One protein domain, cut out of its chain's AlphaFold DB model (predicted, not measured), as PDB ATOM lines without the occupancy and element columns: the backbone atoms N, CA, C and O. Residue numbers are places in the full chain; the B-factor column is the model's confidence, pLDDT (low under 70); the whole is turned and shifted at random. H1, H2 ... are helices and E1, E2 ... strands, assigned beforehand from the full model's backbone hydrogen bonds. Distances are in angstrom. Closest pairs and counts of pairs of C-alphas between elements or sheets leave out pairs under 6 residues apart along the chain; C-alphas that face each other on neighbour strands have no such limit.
ATOM      1  N   GLN A  25     128.732 -49.428 237.399       37.03
ATOM      2  CA  GLN A  25     127.358 -49.956 237.507       37.03
ATOM      3  C   GLN A  25     127.285 -51.462 237.799       37.03
ATOM      4  O   GLN A  25     126.300 -51.940 238.372       37.03
ATOM      5  N   LYS A  26     128.326 -52.230 237.446       47.56
ATOM      6  CA  LYS A  26     128.373 -53.675 237.722       47.56
ATOM      7  C   LYS A  26     128.411 -53.963 239.221       47.56
ATOM      8  O   LYS A  26     127.725 -54.880 239.663       47.56
ATOM      9  N   SER A  27     129.123 -53.153 240.007       52.25
ATOM     10  CA  SER A  27     129.194 -53.324 241.463       52.25
ATOM     11  C   SER A  27     127.833 -53.086 242.134       52.25
ATOM     12  O   SER A  27     127.456 -53.832 243.039       52.25
ATOM     13  N   SER A  28     127.034 -52.122 241.652       57.53
ATOM     14  CA  SER A  28     125.709 -51.820 242.216       57.53
ATOM     15  C   SER A  28     124.641 -52.843 241.818       57.53
ATOM     16  O   SER A  28     123.788 -53.196 242.629       57.53
ATOM     17  N   LEU A  29     124.665 -53.338 240.577       61.94
ATOM     18  CA  LEU A  29     123.743 -54.387 240.125       61.94
ATOM     19  C   LEU A  29     124.073 -55.734 240.763       61.94
ATOM     20  O   LEU A  29     123.177 -56.398 241.282       61.94
ATOM     21  N   PHE A  30     125.353 -56.102 240.794       60.53
ATOM     22  CA  PHE A  30     125.800 -57.326 241.445       60.53
ATOM     23  C   PHE A  30     125.481 -57.294 242.940       60.53
ATOM     24  O   PHE A  30     124.846 -58.213 243.438       60.53
ATOM     25  N   SER A  31     125.801 -56.207 243.651       60.72
ATOM     26  CA  SER A  31     125.457 -56.081 245.077       60.72
ATOM     27  C   SER A  31     123.949 -56.132 245.342       60.72
ATOM     28  O   SER A  31     123.533 -56.733 246.332       60.72
ATOM     29  N   ARG A  32     123.112 -55.583 244.450       65.00
ATOM     30  CA  ARG A  32     121.647 -55.727 244.518       65.00
ATOM     31  C   ARG A  32     121.190 -57.170 244.299       65.00
ATOM     32  O   ARG A  32     120.336 -57.646 245.046       65.00
ATOM     33  N   ILE A  33     121.755 -57.874 243.318       65.38
ATOM     34  CA  ILE A  33     121.452 -59.288 243.041       65.38
ATOM     35  C   ILE A  33     121.890 -60.160 244.219       65.38
ATOM     36  O   ILE A  33     121.109 -60.983 244.689       65.38
ATOM     37  N   ILE A  34     123.088 -59.927 244.757       63.75
ATOM     38  CA  ILE A  34     123.583 -60.614 245.946       63.75
ATOM     39  C   ILE A  34     122.673 -60.343 247.141       63.75
ATOM     40  O   ILE A  34     122.233 -61.299 247.769       63.75
ATOM     41  N   ARG A  35     122.293 -59.088 247.415       64.56
ATOM     42  CA  ARG A  35     121.340 -58.795 248.499       64.56
ATOM     43  C   ARG A  35     120.005 -59.502 248.315       64.56
ATOM     44  O   ARG A  35     119.437 -60.002 249.277       64.56
ATOM     45  N   ARG A  36     119.498 -59.577 247.085       65.56
ATOM     46  CA  ARG A  36     118.241 -60.274 246.795       65.56
ATOM     47  C   ARG A  36     118.360 -61.786 246.990       65.56
ATOM     48  O   ARG A  36     117.420 -62.410 247.470       65.56
ATOM     49  N   LEU A  37     119.491 -62.372 246.604       61.69
ATOM     50  CA  LEU A  37     119.711 -63.814 246.664       61.69
ATOM     51  C   LEU A  37     120.148 -64.296 248.045       61.69
ATOM     52  O   LEU A  37     119.833 -65.424 248.392       61.69
ATOM     53  N   PHE A  38     120.867 -63.484 248.817       64.69
ATOM     54  CA  PHE A  38     121.520 -63.879 250.069       64.69
ATOM     55  C   PHE A  38     121.082 -63.047 251.286       64.69
ATOM     56  O   PHE A  38     121.471 -63.363 252.411       64.69
ATOM     57  N   GLY A  39     120.249 -62.021 251.097       67.69
ATOM     58  CA  GLY A  39     119.885 -61.063 252.142       67.69
ATOM     59  C   GLY A  39     121.038 -60.112 252.467       67.69
ATOM     60  O   GLY A  39     121.870 -59.800 251.620       67.69
ATOM     61  N   GLU A  40     121.136 -59.672 253.719       62.25
ATOM     62  CA  GLU A  40     122.242 -58.818 254.190       62.25
ATOM     63  C   GLU A  40     123.588 -59.556 254.315       62.25
ATOM     64  O   GLU A  40     124.604 -58.973 254.690       62.25
ATOM     65  N   LYS A  41     123.621 -60.851 253.980       66.25
ATOM     66  CA  LYS A  41     124.805 -61.692 254.117       66.25
ATOM     67  C   LYS A  41     125.830 -61.343 253.043       66.25
ATOM     68  O   LYS A  41     125.565 -61.442 251.844       66.25
ATOM     69  N   ARG A  42     127.028 -60.959 253.486       66.12
ATOM     70  CA  ARG A  42     128.189 -60.773 252.614       66.12
ATOM     71  C   ARG A  42     128.651 -62.134 252.098       66.12
ATOM     72  O   ARG A  42     128.846 -63.058 252.880       66.12
ATOM     73  N   ILE A  43     128.815 -62.242 250.783       72.19
ATOM     74  CA  ILE A  43     129.456 -63.394 250.147       72.19
ATOM     75  C   ILE A  43     130.821 -62.986 249.610       72.19
ATOM     76  O   ILE A  43     131.070 -61.804 249.364       72.19
ATOM     77  N   VAL A  44     131.682 -63.976 249.404       74.19
ATOM     78  CA  VAL A  44     132.994 -63.784 248.790       74.19
ATOM     79  C   VAL A  44     132.851 -63.094 247.432       74.19
ATOM     80  O   VAL A  44     132.071 -63.522 246.582       74.19
ATOM     81  N   GLN A  45     133.621 -62.024 247.240       71.38
ATOM     82  CA  GLN A  45     133.775 -61.348 245.957       71.38
ATOM     83  C   GLN A  45     135.138 -61.721 245.377       71.38
ATOM     84  O   GLN A  45     136.154 -61.654 246.072       71.38
ATOM     85  N   LEU A  46     135.150 -62.140 244.114       70.94
ATOM     86  CA  LEU A  46     136.381 -62.346 243.358       70.94
ATOM     87  C   LEU A  46     136.737 -61.061 242.601       70.94
ATOM     88  O   LEU A  46     135.869 -60.220 242.361       70.94
ATOM     89  N   GLY A  47     138.013 -60.915 242.237       69.44
ATOM     90  CA  GLY A  47     138.491 -59.788 241.430       69.44
ATOM     91  C   GLY A  47     137.733 -59.637 240.104       69.44
ATOM     92  O   GLY A  47     137.131 -60.589 239.605       69.44
ATOM     93  N   ASN A  48     137.780 -58.432 239.525       71.00
ATOM     94  CA  ASN A  48     136.996 -58.041 238.338       71.00
ATOM     95  C   ASN A  48     137.268 -58.895 237.085       71.00
ATOM     96  O   ASN A  48     136.480 -58.882 236.142       71.00
ATOM     97  N   ASP A  49     138.377 -59.629 237.072       72.81
ATOM     98  CA  ASP A  49     138.787 -60.538 236.007       72.81
ATOM     99  C   ASP A  49     138.040 -61.884 236.019       72.81
ATOM    100  O   ASP A  49     138.094 -62.630 235.040       72.81
ATOM    101  N   VAL A  50     137.313 -62.197 237.096       71.44
ATOM    102  CA  VAL A  50     136.528 -63.427 237.212       71.44
ATOM    103  C   VAL A  50     135.056 -63.158 236.908       71.44
ATOM    104  O   VAL A  50     134.353 -62.446 237.627       71.44
ATOM    105  N   HIS A  51     134.548 -63.791 235.851       76.31
ATOM    106  CA  HIS A  51     133.134 -63.713 235.510       76.31
ATOM    107  C   HIS A  51     132.300 -64.520 236.509       76.31
ATOM    108  O   HIS A  51     132.552 -65.705 236.736       76.31
ATOM    109  N   THR A  52     131.262 -63.890 237.053       70.25
ATOM    110  CA  THR A  52     130.404 -64.465 238.091       70.25
ATOM    111  C   THR A  52     128.961 -64.539 237.603       70.25
ATOM    112  O   THR A  52     128.404 -63.533 237.169       70.25
ATOM    113  N   GLN A  53     128.337 -65.715 237.679       71.75
ATOM    114  CA  GLN A  53     126.929 -65.916 237.323       71.75
ATOM    115  C   GLN A  53     126.203 -66.656 238.447       71.75
ATOM    116  O   GLN A  53     126.582 -67.770 238.806       71.75
ATOM    117  N   CYS A  54     125.140 -66.069 238.997       67.38
ATOM    118  CA  CYS A  54     124.283 -66.762 239.956       67.38
ATOM    119  C   CYS A  54     123.372 -67.751 239.223       67.38
ATOM    120  O   CYS A  54     122.640 -67.374 238.314       67.38
ATOM    121  N   SER A  55     123.372 -69.013 239.644       65.12
ATOM    122  CA  SER A  55     122.633 -70.093 238.976       65.12
ATOM    123  C   SER A  55     121.190 -70.244 239.476       65.12
ATOM    124  O   SER A  55     120.659 -71.351 239.508       65.12
ATOM    125  N   ALA A  56     120.536 -69.136 239.846       60.56
ATOM    126  CA  ALA A  56     119.140 -69.145 240.298       60.56
ATOM    127  C   ALA A  56     118.178 -69.676 239.215       60.56
ATOM    128  O   ALA A  56     117.166 -70.293 239.535       60.56
ATOM    129  N   GLU A  57     118.540 -69.500 237.942       52.75
ATOM    130  CA  GLU A  57     117.818 -70.008 236.765       52.75
ATOM    131  C   GLU A  57     117.765 -71.544 236.702       52.75
ATOM    132  O   GLU A  57     116.873 -72.100 236.072       52.75
ATOM    133  N   LEU A  58     118.665 -72.244 237.405       56.31
ATOM    134  CA  LEU A  58     118.648 -73.707 237.530       56.31
ATOM    135  C   LEU A  58     117.761 -74.194 238.692       56.31
ATOM    136  O   LEU A  58     117.834 -75.357 239.081       56.31
ATOM    137  N   GLY A  59     116.983 -73.302 239.321       59.66
ATOM    138  CA  GLY A  59     116.225 -73.599 240.543       59.66
ATOM    139  C   GLY A  59     117.109 -73.812 241.780       59.66
ATOM    140  O   GLY A  59     116.612 -74.142 242.858       59.66
ATOM    141  N   LEU A  60     118.424 -73.607 241.648       68.06
ATOM    142  CA  LEU A  60     119.401 -73.779 242.712       68.06
ATOM    143  C   LEU A  60     119.553 -72.475 243.485       68.06
ATOM    144  O   LEU A  60     120.008 -71.453 242.969       68.06
ATOM    145  N   ARG A  61     119.201 -72.509 244.769       79.06
ATOM    146  CA  ARG A  61     119.431 -71.365 245.654       79.06
ATOM    147  C   ARG A  61     120.909 -71.267 245.994       79.06
ATOM    148  O   ARG A  61     121.531 -72.282 246.294       79.06
ATOM    149  N   HIS A  62     121.441 -70.050 246.042       84.25
ATOM    150  CA  HIS A  62     122.764 -69.777 246.610       84.25
ATOM    151  C   HIS A  62     123.942 -70.467 245.901       84.25
ATOM    152  O   HIS A  62     124.967 -70.712 246.532       84.25
ATOM    153  N   VAL A  63     123.817 -70.793 244.612       85.62
ATOM    154  CA  VAL A  63     124.926 -71.319 243.802       85.62
ATOM    155  C   VAL A  63     125.441 -70.230 242.874       85.62
ATOM    156  O   VAL A  63     124.665 -69.575 242.173       85.62
ATOM    157  N   THR A  64     126.755 -70.069 242.856       86.94
ATOM    158  CA  THR A  64     127.455 -69.107 242.016       86.94
ATOM    159  C   THR A  64     128.461 -69.841 241.146       86.94
ATOM    160  O   THR A  64     129.279 -70.612 241.643       86.94
ATOM    161  N   LYS A  65     128.411 -69.606 239.839       88.19
ATOM    162  CA  LYS A  65     129.441 -70.036 238.899       88.19
ATOM    163  C   LYS A  65     130.497 -68.949 238.794       88.19
ATOM    164  O   LYS A  65     130.179 -67.827 238.397       88.19
ATOM    165  N   TYR A  66     131.738 -69.305 239.077       86.69
ATOM    166  CA  TYR A  66     132.897 -68.468 238.812       86.69
ATOM    167  C   TYR A  66     133.626 -68.984 237.578       86.69
ATOM    168  O   TYR A  66     133.743 -70.194 237.370       86.69
ATOM    169  N   ARG A  67     134.095 -68.070 236.733       86.56
ATOM    170  CA  ARG A  67     134.791 -68.401 235.494       86.56
ATOM    171  C   ARG A  67     135.972 -67.473 235.273       86.56
ATOM    172  O   ARG A  67     135.807 -66.259 235.231       86.56
ATOM    173  N   PHE A  68     137.132 -68.069 235.040       85.50
ATOM    174  CA  PHE A  68     138.345 -67.383 234.620       85.50
ATOM    175  C   PHE A  68     138.892 -68.101 233.383       85.50
ATOM    176  O   PHE A  68     139.083 -69.320 233.388       85.50
ATOM    177  N   ASN A  69     139.083 -67.374 232.281       85.12
ATOM    178  CA  ASN A  69     139.444 -67.950 230.982       85.12
ATOM    179  C   ASN A  69     138.500 -69.106 230.555       85.12
ATOM    180  O   ASN A  69     137.275 -68.946 230.446       85.12
ATOM    181  N   LYS A  70     139.070 -70.287 230.280       84.50
ATOM    182  CA  LYS A  70     138.340 -71.507 229.898       84.50
ATOM    183  C   LYS A  70     137.927 -72.365 231.101       84.50
ATOM    184  O   LYS A  70     137.209 -73.342 230.904       84.50
ATOM    185  N   ARG A  71     138.346 -72.015 232.321       86.50
ATOM    186  CA  ARG A  71     138.031 -72.764 233.542       86.50
ATOM    187  C   ARG A  71     136.817 -72.172 234.237       86.50
ATOM    188  O   ARG A  71     136.629 -70.957 234.277       86.50
ATOM    189  N   SER A  72     135.982 -73.040 234.794       89.44
ATOM    190  CA  SER A  72     134.855 -72.621 235.618       89.44
ATOM    191  C   SER A  72     134.637 -73.571 236.775       89.44
ATOM    192  O   SER A  72     134.782 -74.779 236.610       89.44
ATOM    193  N   VAL A  73     134.207 -73.015 237.899       90.62
ATOM    194  CA  VAL A  73     133.858 -73.757 239.104       90.62
ATOM    195  C   VAL A  73     132.518 -73.267 239.632       90.62
ATOM    196  O   VAL A  73     132.192 -72.083 239.515       90.62
ATOM    197  N   TYR A  74     131.731 -74.173 240.201       91.62
ATOM    198  CA  TYR A  74     130.522 -73.806 240.928       91.62
ATOM    199  C   TYR A  74     130.817 -73.768 242.425       91.62
ATOM    200  O   TYR A  74     131.562 -74.596 242.944       91.62
ATOM    201  N   VAL A  75     130.230 -72.802 243.122       92.44
ATOM    202  CA  VAL A  75     130.305 -72.694 244.577       92.44
ATOM    203  C   VAL A  75     128.901 -72.536 245.131       92.44
ATOM    204  O   VAL A  75     128.199 -71.568 244.832       92.44
ATOM    205  N   LYS A  76     128.487 -73.490 245.960       92.62
ATOM    206  CA  LYS A  76     127.296 -73.390 246.798       92.62
ATOM    207  C   LYS A  76     127.658 -72.631 248.066       92.62
ATOM    208  O   LYS A  76     128.574 -73.006 248.786       92.62
ATOM    209  N   HIS A  77     126.904 -71.593 248.375       91.69
ATOM    210  CA  HIS A  77     127.066 -70.812 249.591       91.69
ATOM    211  C   HIS A  77     126.061 -71.281 250.646       91.69
ATOM    212  O   HIS A  77     124.853 -71.315 250.397       91.69
ATOM    213  N   VAL A  78     126.557 -71.648 251.826       91.81
ATOM    214  CA  VAL A  78     125.743 -72.125 252.954       91.81
ATOM    215  C   VAL A  78     126.127 -71.354 254.202       91.81
ATOM    216  O   VAL A  78     127.298 -71.095 254.421       91.81
ATOM    217  N   PHE A  79     125.157 -70.998 255.036       91.31
ATOM    218  CA  PHE A  79     125.385 -70.181 256.226       91.31
ATOM    219  C   PHE A  79     124.996 -70.966 257.471       91.31
ATOM    220  O   PHE A  79     123.890 -71.508 257.525       91.31
ATOM    221  N   ILE A  80     125.887 -71.006 258.458       91.12
ATOM    222  CA  ILE A  80     125.661 -71.657 259.751       91.12
ATOM    223  C   ILE A  80     125.922 -70.678 260.896       91.12
ATOM    224  O   ILE A  80     126.790 -69.813 260.804       91.12
ATOM    225  N   GLU A  81     125.168 -70.814 261.985       88.50
ATOM    226  CA  GLU A  81     125.298 -69.920 263.143       88.50
ATOM    227  C   GLU A  81     126.539 -70.230 263.991       88.50
ATOM    228  O   GLU A  81     127.128 -69.322 264.558       88.50
ATOM    229  N   HIS A  82     126.942 -71.499 264.087       84.75
ATOM    230  CA  HIS A  82     128.108 -71.924 264.862       84.75
ATOM    231  C   HIS A  82     128.673 -73.241 264.318       84.75
ATOM    232  O   HIS A  82     127.948 -74.048 263.729       84.75
ATOM    233  N   ILE A  83     129.967 -73.473 264.544       86.25
ATOM    234  CA  ILE A  83     130.604 -74.773 264.307       86.25
ATOM    235  C   ILE A  83     130.229 -75.696 265.474       86.25
ATOM    236  O   ILE A  83     130.720 -75.532 266.587       86.25
ATOM    237  N   GLY A  84     129.325 -76.649 265.228       84.12
ATOM    238  CA  GLY A  84     129.047 -77.756 266.150       84.12
ATOM    239  C   GLY A  84     130.108 -78.859 266.051       84.12
ATOM    240  O   GLY A  84     131.116 -78.691 265.373       84.12
ATOM    241  N   GLY A  85     129.874 -80.023 266.671       87.88
ATOM    242  CA  GLY A  85     130.826 -81.151 266.642       87.88
ATOM    243  C   GLY A  85     131.156 -81.679 265.235       87.88
ATOM    244  O   GLY A  85     132.259 -82.174 264.994       87.88
ATOM    245  N   ILE A  86     130.223 -81.521 264.292       92.25
ATOM    246  CA  ILE A  86     130.398 -81.817 262.868       92.25
ATOM    247  C   ILE A  86     129.890 -80.616 262.065       92.25
ATOM    248  O   ILE A  86     128.776 -80.138 262.290       92.25
ATOM    249  N   VAL A  87     130.682 -80.156 261.100       92.75
ATOM    250  CA  VAL A  87     130.261 -79.177 260.097       92.75
ATOM    251  C   VAL A  87     129.705 -79.935 258.906       92.75
ATOM    252  O   VAL A  87     130.447 -80.490 258.098       92.75
ATOM    253  N   LYS A  88     128.377 -79.964 258.820       93.62
ATOM    254  CA  LYS A  88     127.641 -80.573 257.717       93.62
ATOM    255  C   LYS A  88     126.623 -79.572 257.168       93.62
ATOM    256  O   LYS A  88     125.628 -79.298 257.846       93.62
ATOM    257  N   PRO A  89     126.858 -78.985 255.983       92.12
ATOM    258  CA  PRO A  89     125.908 -78.055 255.392       92.12
ATOM    259  C   PRO A  89     124.572 -78.752 255.109       92.12
ATOM    260  O   PRO A  89     124.523 -79.913 254.705       92.12
ATOM    261  N   LYS A  90     123.462 -78.031 255.297       90.94
ATOM    262  CA  LYS A  90     122.139 -78.527 254.900       90.94
ATOM    263  C   LYS A  90     122.024 -78.472 253.377       90.94
ATOM    264  O   LYS A  90     121.893 -77.388 252.810       90.94
ATOM    265  N   LEU A  91     122.076 -79.636 252.735       91.31
ATOM    266  CA  LEU A  91     121.932 -79.802 251.290       91.31
ATOM    267  C   LEU A  91     120.546 -80.353 250.955       91.31
ATOM    268  O   LEU A  91     120.052 -81.262 251.621       91.31
ATOM    269  N   THR A  92     119.918 -79.806 249.919       91.12
ATOM    270  CA  THR A  92     118.656 -80.332 249.384       91.12
ATOM    271  C   THR A  92     118.911 -81.473 248.399       91.12
ATOM    272  O   THR A  92     120.010 -81.610 247.860       91.12
ATOM    273  N   SER A  93     117.879 -82.260 248.086       89.50
ATOM    274  CA  SER A  93     117.966 -83.281 247.032       89.50
ATOM    275  C   SER A  93     118.377 -82.687 245.680       89.50
ATOM    276  O   SER A  93     119.142 -83.306 244.944       89.50
ATOM    277  N   SER A  94     117.925 -81.465 245.370       89.44
ATOM    278  CA  SER A  94     118.320 -80.742 244.157       89.44
ATOM    279  C   SER A  94     119.803 -80.374 244.154       89.44
ATOM    280  O   SER A  94     120.448 -80.507 243.118       89.44
ATOM    281  N   ASP A  95     120.362 -79.978 245.303       90.69
ATOM    282  CA  ASP A  95     121.799 -79.698 245.427       90.69
ATOM    283  C   ASP A  95     122.626 -80.965 245.168       90.69
ATOM    284  O   ASP A  95     123.568 -80.945 244.381       90.69
ATOM    285  N   ILE A  96     122.228 -82.094 245.763       91.25
ATOM    286  CA  ILE A  96     122.921 -83.380 245.587       91.25
ATOM    287  C   ILE A  96     122.837 -83.854 244.131       91.25
ATOM    288  O   ILE A  96     123.828 -84.311 243.560       91.25
ATOM    289  N   ASN A  97     121.665 -83.733 243.503       90.62
ATOM    290  CA  ASN A  97     121.494 -84.084 242.093       90.62
ATOM    291  C   ASN A  97     122.328 -83.184 241.177       90.62
ATOM    292  O   ASN A  97     122.877 -83.670 240.190       90.62
ATOM    293  N   PHE A  98     122.467 -81.901 241.518       89.88
ATOM    294  CA  PHE A  98     123.335 -80.983 240.794       89.88
ATOM    295  C   PHE A  98     124.809 -81.379 240.902       89.88
ATOM    296  O   PHE A  98     125.488 -81.422 239.879       89.88
ATOM    297  N   PHE A  99     125.293 -81.743 242.094       91.62
ATOM    298  CA  PHE A  99     126.677 -82.208 242.271       91.62
ATOM    299  C   PHE A  99     126.947 -83.445 241.403       91.62
ATOM    300  O   PHE A  99     127.858 -83.439 240.580       91.62
ATOM    301  N   ARG A 100     126.047 -84.438 241.451       90.19
ATOM    302  CA  ARG A 100     126.125 -85.642 240.604       90.19
ATOM    303  C   ARG A 100     126.087 -85.337 239.105       90.19
ATOM    304  O   ARG A 100     126.683 -86.064 238.315       90.19
ATOM    305  N   ALA A 101     125.331 -84.323 238.684       89.88
ATOM    306  CA  ALA A 101     125.271 -83.922 237.281       89.88
ATOM    307  C   ALA A 101     126.587 -83.280 236.820       89.88
ATOM    308  O   ALA A 101     127.012 -83.525 235.693       89.88
ATOM    309  N   LEU A 102     127.241 -82.501 237.687       89.62
ATOM    310  CA  LEU A 102     128.540 -81.893 237.400       89.62
ATOM    311  C   LEU A 102     129.664 -82.929 237.310       89.62
ATOM    312  O   LEU A 102     130.469 -82.849 236.381       89.62
ATOM    313  N   ASP A 103     129.659 -83.942 238.180       86.62
ATOM    314  CA  ASP A 103     130.633 -85.041 238.127       86.62
ATOM    315  C   ASP A 103     130.637 -85.739 236.759       86.62
ATOM    316  O   ASP A 103     131.696 -86.011 236.192       86.62
ATOM    317  N   LYS A 104     129.454 -85.952 236.162       88.12
ATOM    318  CA  LYS A 104     129.314 -86.574 234.830       88.12
ATOM    319  C   LYS A 104     129.963 -85.770 233.704       88.12
ATOM    320  O   LYS A 104     130.319 -86.346 232.681       88.12
ATOM    321  N   VAL A 105     130.099 -84.457 233.873       87.69
ATOM    322  CA  VAL A 105     130.729 -83.556 232.893       87.69
ATOM    323  C   VAL A 105     132.111 -83.085 233.349       87.69
ATOM    324  O   VAL A 105     132.627 -82.100 232.825       87.69
ATOM    325  N   SER A 106     132.723 -83.787 234.314       85.62
ATOM    326  CA  SER A 106     134.048 -83.470 234.869       85.62
ATOM    327  C   SER A 106     134.170 -82.028 235.381       85.62
ATOM    328  O   SER A 106     135.233 -81.411 235.306       85.62
ATOM    329  N   MET A 107     133.073 -81.474 235.902       86.31
ATOM    330  CA  MET A 107     133.054 -80.184 236.585       86.31
ATOM    331  C   MET A 107     132.876 -80.394 238.086       86.31
ATOM    332  O   MET A 107     132.260 -81.361 238.515       86.31
ATOM    333  N   ARG A 108     133.392 -79.462 238.890       85.94
ATOM    334  CA  ARG A 108     133.301 -79.521 240.354       85.94
ATOM    335  C   ARG A 108     132.376 -78.449 240.910       85.94
ATOM    336  O   ARG A 108     132.313 -77.329 240.389       85.94
ATOM    337  N   CYS A 109     131.698 -78.800 242.000       91.25
ATOM    338  CA  CYS A 109     131.012 -77.855 242.867       91.25
ATOM    339  C   CYS A 109     131.628 -77.916 244.260       91.25
ATOM    340  O   CYS A 109     131.638 -78.974 244.879       91.25
ATOM    341  N   TYR A 110     132.102 -76.780 244.756       94.56
ATOM    342  CA  TYR A 110     132.526 -76.656 246.146       94.56
ATOM    343  C   TYR A 110     131.397 -76.075 246.989       94.56
ATOM    344  O   TYR A 110     130.539 -75.338 246.495       94.56
ATOM    345  N   VAL A 111     131.410 -76.359 248.284       95.12
ATOM    346  CA  VAL A 111     130.480 -75.773 249.244       95.12
ATOM    347  C   VAL A 111     131.249 -74.855 250.177       95.12
ATOM    348  O   VAL A 111     132.062 -75.299 250.981       95.12
ATOM    349  N   LEU A 112     130.984 -73.557 250.076       95.69
ATOM    350  CA  LEU A 112     131.543 -72.555 250.966       95.69
ATOM    351  C   LEU A 112     130.579 -72.326 252.133       95.69
ATOM    352  O   LEU A 112     129.495 -71.756 251.962       95.69
ATOM    353  N   VAL A 113     130.977 -72.800 253.310       95.19
ATOM    354  CA  VAL A 113     130.208 -72.731 254.552       95.19
ATOM    355  C   VAL A 113     130.646 -71.511 255.350       95.19
ATOM    356  O   VAL A 113     131.706 -71.507 255.964       95.19
ATOM    357  N   TYR A 114     129.815 -70.481 255.349       93.81
ATOM    358  CA  TYR A 114     130.000 -69.259 256.115       93.81
ATOM    359  C   TYR A 114     129.588 -69.472 257.566       93.81
ATOM    360  O   TYR A 114     128.475 -69.932 257.841       93.81
ATOM    361  N   VAL A 115     130.457 -69.079 258.488       91.00
ATOM    362  CA  VAL A 115     130.245 -69.224 259.928       91.00
ATOM    363  C   VAL A 115     129.985 -67.852 260.525       91.00
ATOM    364  O   VAL A 115     130.770 -66.922 260.332       91.00
ATOM    365  N   LYS A 116     128.868 -67.717 261.237       89.44
ATOM    366  CA  LYS A 116     128.550 -66.476 261.935       89.44
ATOM    367  C   LYS A 116     129.507 -66.283 263.107       89.44
ATOM    368  O   LYS A 116     129.690 -67.166 263.941       89.44
ATOM    369  N   ASN A 117     130.110 -65.111 263.169       84.75
ATOM    370  CA  ASN A 117     130.944 -64.689 264.274       84.75
ATOM    371  C   ASN A 117     130.047 -64.331 265.467       84.75
ATOM    372  O   ASN A 117     129.109 -63.542 265.337       84.75
ATOM    373  N   ALA A 118     130.331 -64.913 266.630       84.06
ATOM    374  CA  ALA A 118     129.547 -64.691 267.841       84.06
ATOM    375  C   ALA A 118     129.620 -63.239 268.351       84.06
ATOM    376  O   ALA A 118     128.659 -62.769 268.949       84.06
ATOM    377  N   TYR A 119     130.728 -62.538 268.089       84.81
ATOM    378  CA  TYR A 119     130.981 -61.179 268.570       84.81
ATOM    379  C   TYR A 119     130.481 -60.107 267.602       84.81
ATOM    380  O   TYR A 119     129.850 -59.144 268.019       84.81
ATOM    381  N   THR A 120     130.759 -60.257 266.302       85.38
ATOM    382  CA  THR A 120     130.353 -59.263 265.287       85.38
ATOM    383  C   THR A 120     128.955 -59.526 264.732       85.38
ATOM    384  O   THR A 120     128.413 -58.683 264.023       85.38
ATOM    385  N   HIS A 121     128.384 -60.705 265.004       82.75
ATOM    386  CA  HIS A 121     127.156 -61.228 264.395       82.75
ATOM    387  C   HIS A 121     127.181 -61.319 262.858       82.75
ATOM    388  O   HIS A 121     126.155 -61.622 262.244       82.75
ATOM    389  N   ASN A 122     128.352 -61.141 262.243       85.50
ATOM    390  CA  ASN A 122     128.554 -61.183 260.801       85.50
ATOM    391  C   ASN A 122     129.152 -62.521 260.352       85.50
ATOM    392  O   ASN A 122     129.753 -63.259 261.130       85.50
ATOM    393  N   TYR A 123     129.004 -62.838 259.069       87.62
ATOM    394  CA  TYR A 123     129.575 -64.036 258.448       87.62
ATOM    395  C   TYR A 123     130.966 -63.741 257.875       87.62
ATOM    396  O   TYR A 123     131.157 -63.720 256.662       87.62
ATOM    397  N   ASP A 124     131.918 -63.467 258.763       83.94
ATOM    398  CA  ASP A 124     133.250 -62.967 258.386       83.94
ATOM    399  C   ASP A 124     134.242 -64.086 258.028       83.94
ATOM    400  O   ASP A 124     135.296 -63.825 257.448       83.94
ATOM    401  N   HIS A 125     133.892 -65.334 258.350       90.44
ATOM    402  CA  HIS A 125     134.729 -66.504 258.116       90.44
ATOM    403  C   HIS A 125     133.979 -67.577 257.337       90.44
ATOM    404  O   HIS A 125     132.752 -67.694 257.425       90.44
ATOM    405  N   ALA A 126     134.728 -68.399 256.611       94.19
ATOM    406  CA  ALA A 126     134.180 -69.516 255.871       94.19
ATOM    407  C   ALA A 126     135.118 -70.726 255.849       94.19
ATOM    408  O   ALA A 126     136.333 -70.610 255.996       94.19
ATOM    409  N   VAL A 127     134.525 -71.896 255.629       95.25
ATOM    410  CA  VAL A 127     135.224 -73.152 255.352       95.25
ATOM    411  C   VAL A 127     134.806 -73.619 253.965       95.25
ATOM    412  O   VAL A 127     133.612 -73.722 253.680       95.25
ATOM    413  N   LEU A 128     135.774 -73.889 253.095       95.44
ATOM    414  CA  LEU A 128     135.518 -74.470 251.779       95.44
ATOM    415  C   LEU A 128     135.555 -75.993 251.886       95.44
ATOM    416  O   LEU A 128     136.546 -76.529 252.373       95.44
ATOM    417  N   LEU A 129     134.509 -76.660 251.410       96.00
ATOM    418  CA  LEU A 129     134.381 -78.115 251.338       96.00
ATOM    419  C   LEU A 129     134.260 -78.549 249.877       96.00
ATOM    420  O   LEU A 129     133.668 -77.821 249.073       96.00
ATOM    421  N   ASP A 130     134.767 -79.728 249.533       93.69
ATOM    422  CA  ASP A 130     134.355 -80.387 248.290       93.69
ATOM    423  C   ASP A 130     132.940 -81.000 248.412       93.69
ATOM    424  O   ASP A 130     132.270 -80.897 249.448       93.69
ATOM    425  N   ASP A 131     132.436 -81.567 247.318       91.25
ATOM    426  CA  ASP A 131     131.105 -82.179 247.252       91.25
ATOM    427  C   ASP A 131     130.951 -83.362 248.222       91.25
ATOM    428  O   ASP A 131     129.938 -83.468 248.922       91.25
ATOM    429  N   PHE A 132     131.958 -84.225 248.307       92.19
ATOM    430  CA  PHE A 132     131.988 -85.382 249.190       92.19
ATOM    431  C   PHE A 132     132.009 -84.975 250.667       92.19
ATOM    432  O   PHE A 132     131.172 -85.435 251.450       92.19
ATOM    433  N   GLU A 133     132.902 -84.062 251.043       95.94
ATOM    434  CA  GLU A 133     133.005 -83.476 252.379       95.94
ATOM    435  C   GLU A 133     131.709 -82.776 252.783       95.94
ATOM    436  O   GLU A 133     131.264 -82.903 253.923       95.94
ATOM    437  N   ALA A 134     131.052 -82.070 251.861       94.38
ATOM    438  CA  ALA A 134     129.776 -81.423 252.136       94.38
ATOM    439  C   ALA A 134     128.639 -82.430 252.382       94.38
ATOM    440  O   ALA A 134     127.751 -82.171 253.202       94.38
ATOM    441  N   ILE A 135     128.659 -83.584 251.704       93.25
ATOM    442  CA  ILE A 135     127.668 -84.656 251.879       93.25
ATOM    443  C   ILE A 135     127.911 -85.432 253.181       93.25
ATOM    444  O   ILE A 135     126.958 -85.727 253.914       93.25
ATOM    445  N   GLN A 136     129.163 -85.775 253.487       94.69
ATOM    446  CA  GLN A 136     129.501 -86.540 254.689       94.69
ATOM    447  C   GLN A 136     129.487 -85.664 255.946       94.69
ATOM    448  O   GLN A 136     128.892 -86.044 256.959       94.69
ATOM    449  N   GLY A 137     130.028 -84.455 255.834       95.00
ATOM    450  CA  GLY A 137     130.372 -83.564 256.933       95.00
ATOM    451  C   GLY A 137     131.810 -83.783 257.406       95.00
ATOM    452  O   GLY A 137     132.349 -84.884 257.315       95.00
ATOM    453  N   ILE A 138     132.418 -82.734 257.960       96.62
ATOM    454  CA  ILE A 138     133.769 -82.785 258.540       96.62
ATOM    455  C   ILE A 138     133.732 -82.530 260.049       96.62
ATOM    456  O   ILE A 138     132.823 -81.875 260.561       96.62
ATOM    457  N   LYS A 139     134.723 -83.039 260.787       96.69
ATOM    458  CA  LYS A 139     134.829 -82.807 262.239       96.69
ATOM    459  C   LYS A 139     135.099 -81.331 262.543       96.69
ATOM    460  O   LYS A 139     135.806 -80.662 261.793       96.69
ATOM    461  N   SER A 140     134.612 -80.854 263.687       93.19
ATOM    462  CA  SER A 140     134.799 -79.470 264.146       93.19
ATOM    463  C   SER A 140     136.260 -79.018 264.171       93.19
ATOM    464  O   SER A 140     136.567 -77.929 263.701       93.19
ATOM    465  N   ALA A 141     137.166 -79.868 264.663       94.31
ATOM    466  CA  ALA A 141     138.594 -79.568 264.721       94.31
ATOM    467  C   ALA A 141     139.192 -79.346 263.324       94.31
ATOM    468  O   ALA A 141     139.992 -78.436 263.131       94.31
ATOM    469  N   GLU A 142     138.766 -80.135 262.336       95.38
ATOM    470  CA  GLU A 142     139.200 -79.966 260.948       95.38
ATOM    471  C   GLU A 142     138.634 -78.685 260.338       95.38
ATOM    472  O   GLU A 142     139.365 -77.905 259.730       95.38
ATOM    473  N   ALA A 143     137.346 -78.423 260.571       93.75
ATOM    474  CA  ALA A 143     136.702 -77.199 260.120       93.75
ATOM    475  C   ALA A 143     137.363 -75.949 260.717       93.75
ATOM    476  O   ALA A 143     137.572 -74.977 260.002       93.75
ATOM    477  N   ALA A 144     137.730 -75.985 262.002       91.31
ATOM    478  CA  ALA A 144     138.410 -74.888 262.683       91.31
ATOM    479  C   ALA A 144     139.811 -74.629 262.110       91.31
ATOM    480  O   ALA A 144     140.185 -73.475 261.936       91.31
ATOM    481  N   ARG A 145     140.568 -75.682 261.758       93.25
ATOM    482  CA  ARG A 145     141.887 -75.542 261.109       93.25
ATOM    483  C   ARG A 145     141.809 -74.938 259.707       93.25
ATOM    484  O   ARG A 145     142.743 -74.266 259.288       93.25
ATOM    485  N   ARG A 146     140.719 -75.199 258.983       94.25
ATOM    486  CA  ARG A 146     140.470 -74.711 257.615       94.25
ATOM    487  C   ARG A 146     139.651 -73.424 257.566       94.25
ATOM    488  O   ARG A 146     139.313 -72.968 256.474       94.25
ATOM    489  N   LEU A 147     139.287 -72.872 258.722       93.06
ATOM    490  CA  LEU A 147     138.502 -71.654 258.806       93.06
ATOM    491  C   LEU A 147     139.363 -70.477 258.354       93.06
ATOM    492  O   LEU A 147     140.422 -70.217 258.918       93.06
ATOM    493  N   VAL A 148     138.888 -69.775 257.335       92.69
ATOM    494  CA  VAL A 148     139.586 -68.643 256.727       92.69
ATOM    495  C   VAL A 148     138.669 -67.432 256.671       92.69
ATOM    496  O   VAL A 148     137.442 -67.570 256.685       92.69
ATOM    497  N   ASP A 149     139.245 -66.236 256.606       90.88
ATOM    498  CA  ASP A 149     138.464 -65.025 256.353       90.88
ATOM    499  C   ASP A 149     137.939 -64.980 254.899       90.88
ATOM    500  O   ASP A 149     138.334 -65.769 254.030       90.88
ATOM    501  N   LEU A 150     137.020 -64.055 254.603       87.62
ATOM    502  CA  LEU A 150     136.425 -63.951 253.262       87.62
ATOM    503  C   LEU A 150     137.426 -63.568 252.156       87.62
ATOM    504  O   LEU A 150     137.213 -63.925 250.995       87.62
ATOM    505  N   SER A 151     138.501 -62.847 252.487       86.62
ATOM    506  CA  SER A 151     139.545 -62.464 251.529       86.62
ATOM    507  C   SER A 151     140.397 -63.677 251.153       86.62
ATOM    508  O   SER A 151     140.625 -63.954 249.976       86.62
ATOM    509  N   GLN A 152     140.792 -64.470 252.143       89.69
ATOM    510  CA  GLN A 152     141.481 -65.740 251.951       89.69
ATOM    511  C   GLN A 152     140.606 -66.738 251.185       89.69
ATOM    512  O   GLN A 152     141.074 -67.365 250.236       89.69
ATOM    513  N   ALA A 153     139.311 -66.834 251.505       89.31
ATOM    514  CA  ALA A 153     138.376 -67.666 250.746       89.31
ATOM    515  C   ALA A 153     138.297 -67.250 249.262       89.31
ATOM    516  O   ALA A 153     138.247 -68.111 248.381       89.31
ATOM    517  N   SER A 154     138.344 -65.942 248.970       86.56
ATOM    518  CA  SER A 154     138.438 -65.408 247.601       86.56
ATOM    519  C   SER A 154     139.688 -65.914 246.881       86.56
ATOM    520  O   SER A 154     139.606 -66.418 245.758       86.56
ATOM    521  N   GLN A 155     140.840 -65.853 247.551       86.94
ATOM    522  CA  GLN A 155     142.111 -66.328 247.005       86.94
ATOM    523  C   GLN A 155     142.100 -67.838 246.745       86.94
ATOM    524  O   GLN A 155     142.548 -68.268 245.687       86.94
ATOM    525  N   VAL A 156     141.529 -68.642 247.646       89.38
ATOM    526  CA  VAL A 156     141.401 -70.096 247.448       89.38
ATOM    527  C   VAL A 156     140.568 -70.408 246.203       89.38
ATOM    528  O   VAL A 156     140.996 -71.196 245.360       89.38
ATOM    529  N   ILE A 157     139.409 -69.762 246.034       87.81
ATOM    530  CA  ILE A 157     138.563 -69.965 244.846       87.81
ATOM    531  C   ILE A 157     139.288 -69.509 243.576       87.81
ATOM    532  O   ILE A 157     139.206 -70.176 242.544       87.81
ATOM    533  N   ARG A 158     140.027 -68.397 243.641       86.81
ATOM    534  CA  ARG A 158     140.843 -67.927 242.519       86.81
ATOM    535  C   ARG A 158     141.922 -68.943 242.148       86.81
ATOM    536  O   ARG A 158     142.067 -69.237 240.971       86.81
ATOM    537  N   ASN A 159     142.611 -69.528 243.122       88.38
ATOM    538  CA  ASN A 159     143.642 -70.540 242.876       88.38
ATOM    539  C   ASN A 159     143.073 -71.809 242.225       88.38
ATOM    540  O   ASN A 159     143.740 -72.406 241.392       88.38
ATOM    541  N   ILE A 160     141.830 -72.190 242.535       88.00
ATOM    542  CA  ILE A 160     141.132 -73.297 241.851       88.00
ATOM    543  C   ILE A 160     140.874 -72.972 240.366       88.00
ATOM    544  O   ILE A 160     140.808 -73.864 239.518       88.00
ATOM    545  N   LEU A 161     140.706 -71.689 240.037       85.38
ATOM    546  CA  LEU A 161     140.406 -71.206 238.689       85.38
ATOM    547  C   LEU A 161     141.643 -70.960 237.807       85.38
ATOM    548  O   LEU A 161     141.463 -70.823 236.594       85.38
ATOM    549  N   LEU A 162     142.850 -70.895 238.383       82.88
ATOM    550  CA  LEU A 162     144.132 -70.698 237.684       82.88
ATOM    551  C   LEU A 162     144.699 -72.026 237.177       82.88
ATOM    552  O   LEU A 162     144.954 -72.140 235.957       82.88
TER     553      LEU A 162
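Overview. This is residues 25 to 162 of the 162 residues of an uncharacterized protein of Pseudoalteromonas sp. A25 (UniProt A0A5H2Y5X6). A strongly twisted sheet of five strands makes the middle of this domain, with helices over both faces: H6 on one, with H1 farther out near the edge strand E1, and H3, H4 and H5 on the other. The printed part has 138 residues, with six named helices and five named strands in the order H1 E1 H2 E2 E3 H3 E4 E5 H4 H5 H6. The sheet is mixed, in the order E1, E2, E3, E4, E5, with E3 and E4 parallel and the other neighbours antiparallel. The class is mixed, helices and strands; the whole is compact, with a radius of gyration of the C-alphas of 14.4 A, and rounded, spanning 38 by 36 by 28 A.

Arrangement. H1, residues 25 to 38, is near E1, residues 51 to 54, and only just over it, with 3 C-alphas falling on that strand. H2, residues 55 to 58, only grazes the sheet with residues 55 to 56. E1 and E2, residues 63 to 68, are antiparallel, with N 53 and O 65 within hydrogen-bond range at 2.9 A. E2 and E3, residues 71 to 80, form a hairpin, with N 66 and O 73 at 2.8 A. H3, residues 93 to 104, joins E3 to its parallel neighbour E4, residues 109 to 115, in a strand-helix-strand unit, two parallel strands with a helix between, whose crossover is right-handed; N 76 and O 110 are 2.8 A apart. The closest C-alphas of H3 and E4 are those of Phe 99 and Cys 109, 6.2 A apart. E4 and E5, residues 125 to 129, form a hairpin, with N 113 and O 127 at 2.8 A. H4, residues 131 to 136, is on the same face as H3 and stands up from the sheet at 50 degrees. H5, residues 140 to 145, comes closest to E5 at the C-alphas of Val 127 and Ala 143, 6.4 A. H6, residues 150 to 161, comes closest to E5 at those of His 125 and Leu 150, 5.7 A. With H1 and H6 on one face and H3, H4 and H5 on the other, there are three layers, helices on both faces of a sheet. Every O i to N i+4 pair is within hydrogen-bond range in H1, H4, H5 and H6; H3 has 7 of 8, and H2 is too short for such a pair.

Along the chain. H1 is 19.6 A long from C-alpha 25 at (127.358, -49.956, 237.507). E3, the longest strand, measures 29.0 A, E4 19.1 A, H3 17.0 A and H6 16.8 A, ending with C-alpha 161 at (140.406, -71.206, 238.689).

Size, cuts and confidence. The two farthest C-alphas, those of Gln 25 and Gly 85, are 42.8 A apart. The printed part has no cut. The links H1 to E1 and E3 to H3 are long, 12 residues each. The mean pLDDT of the printed part is 83.2; residues 25 to 42, 47 and 54 to 60 are under 70.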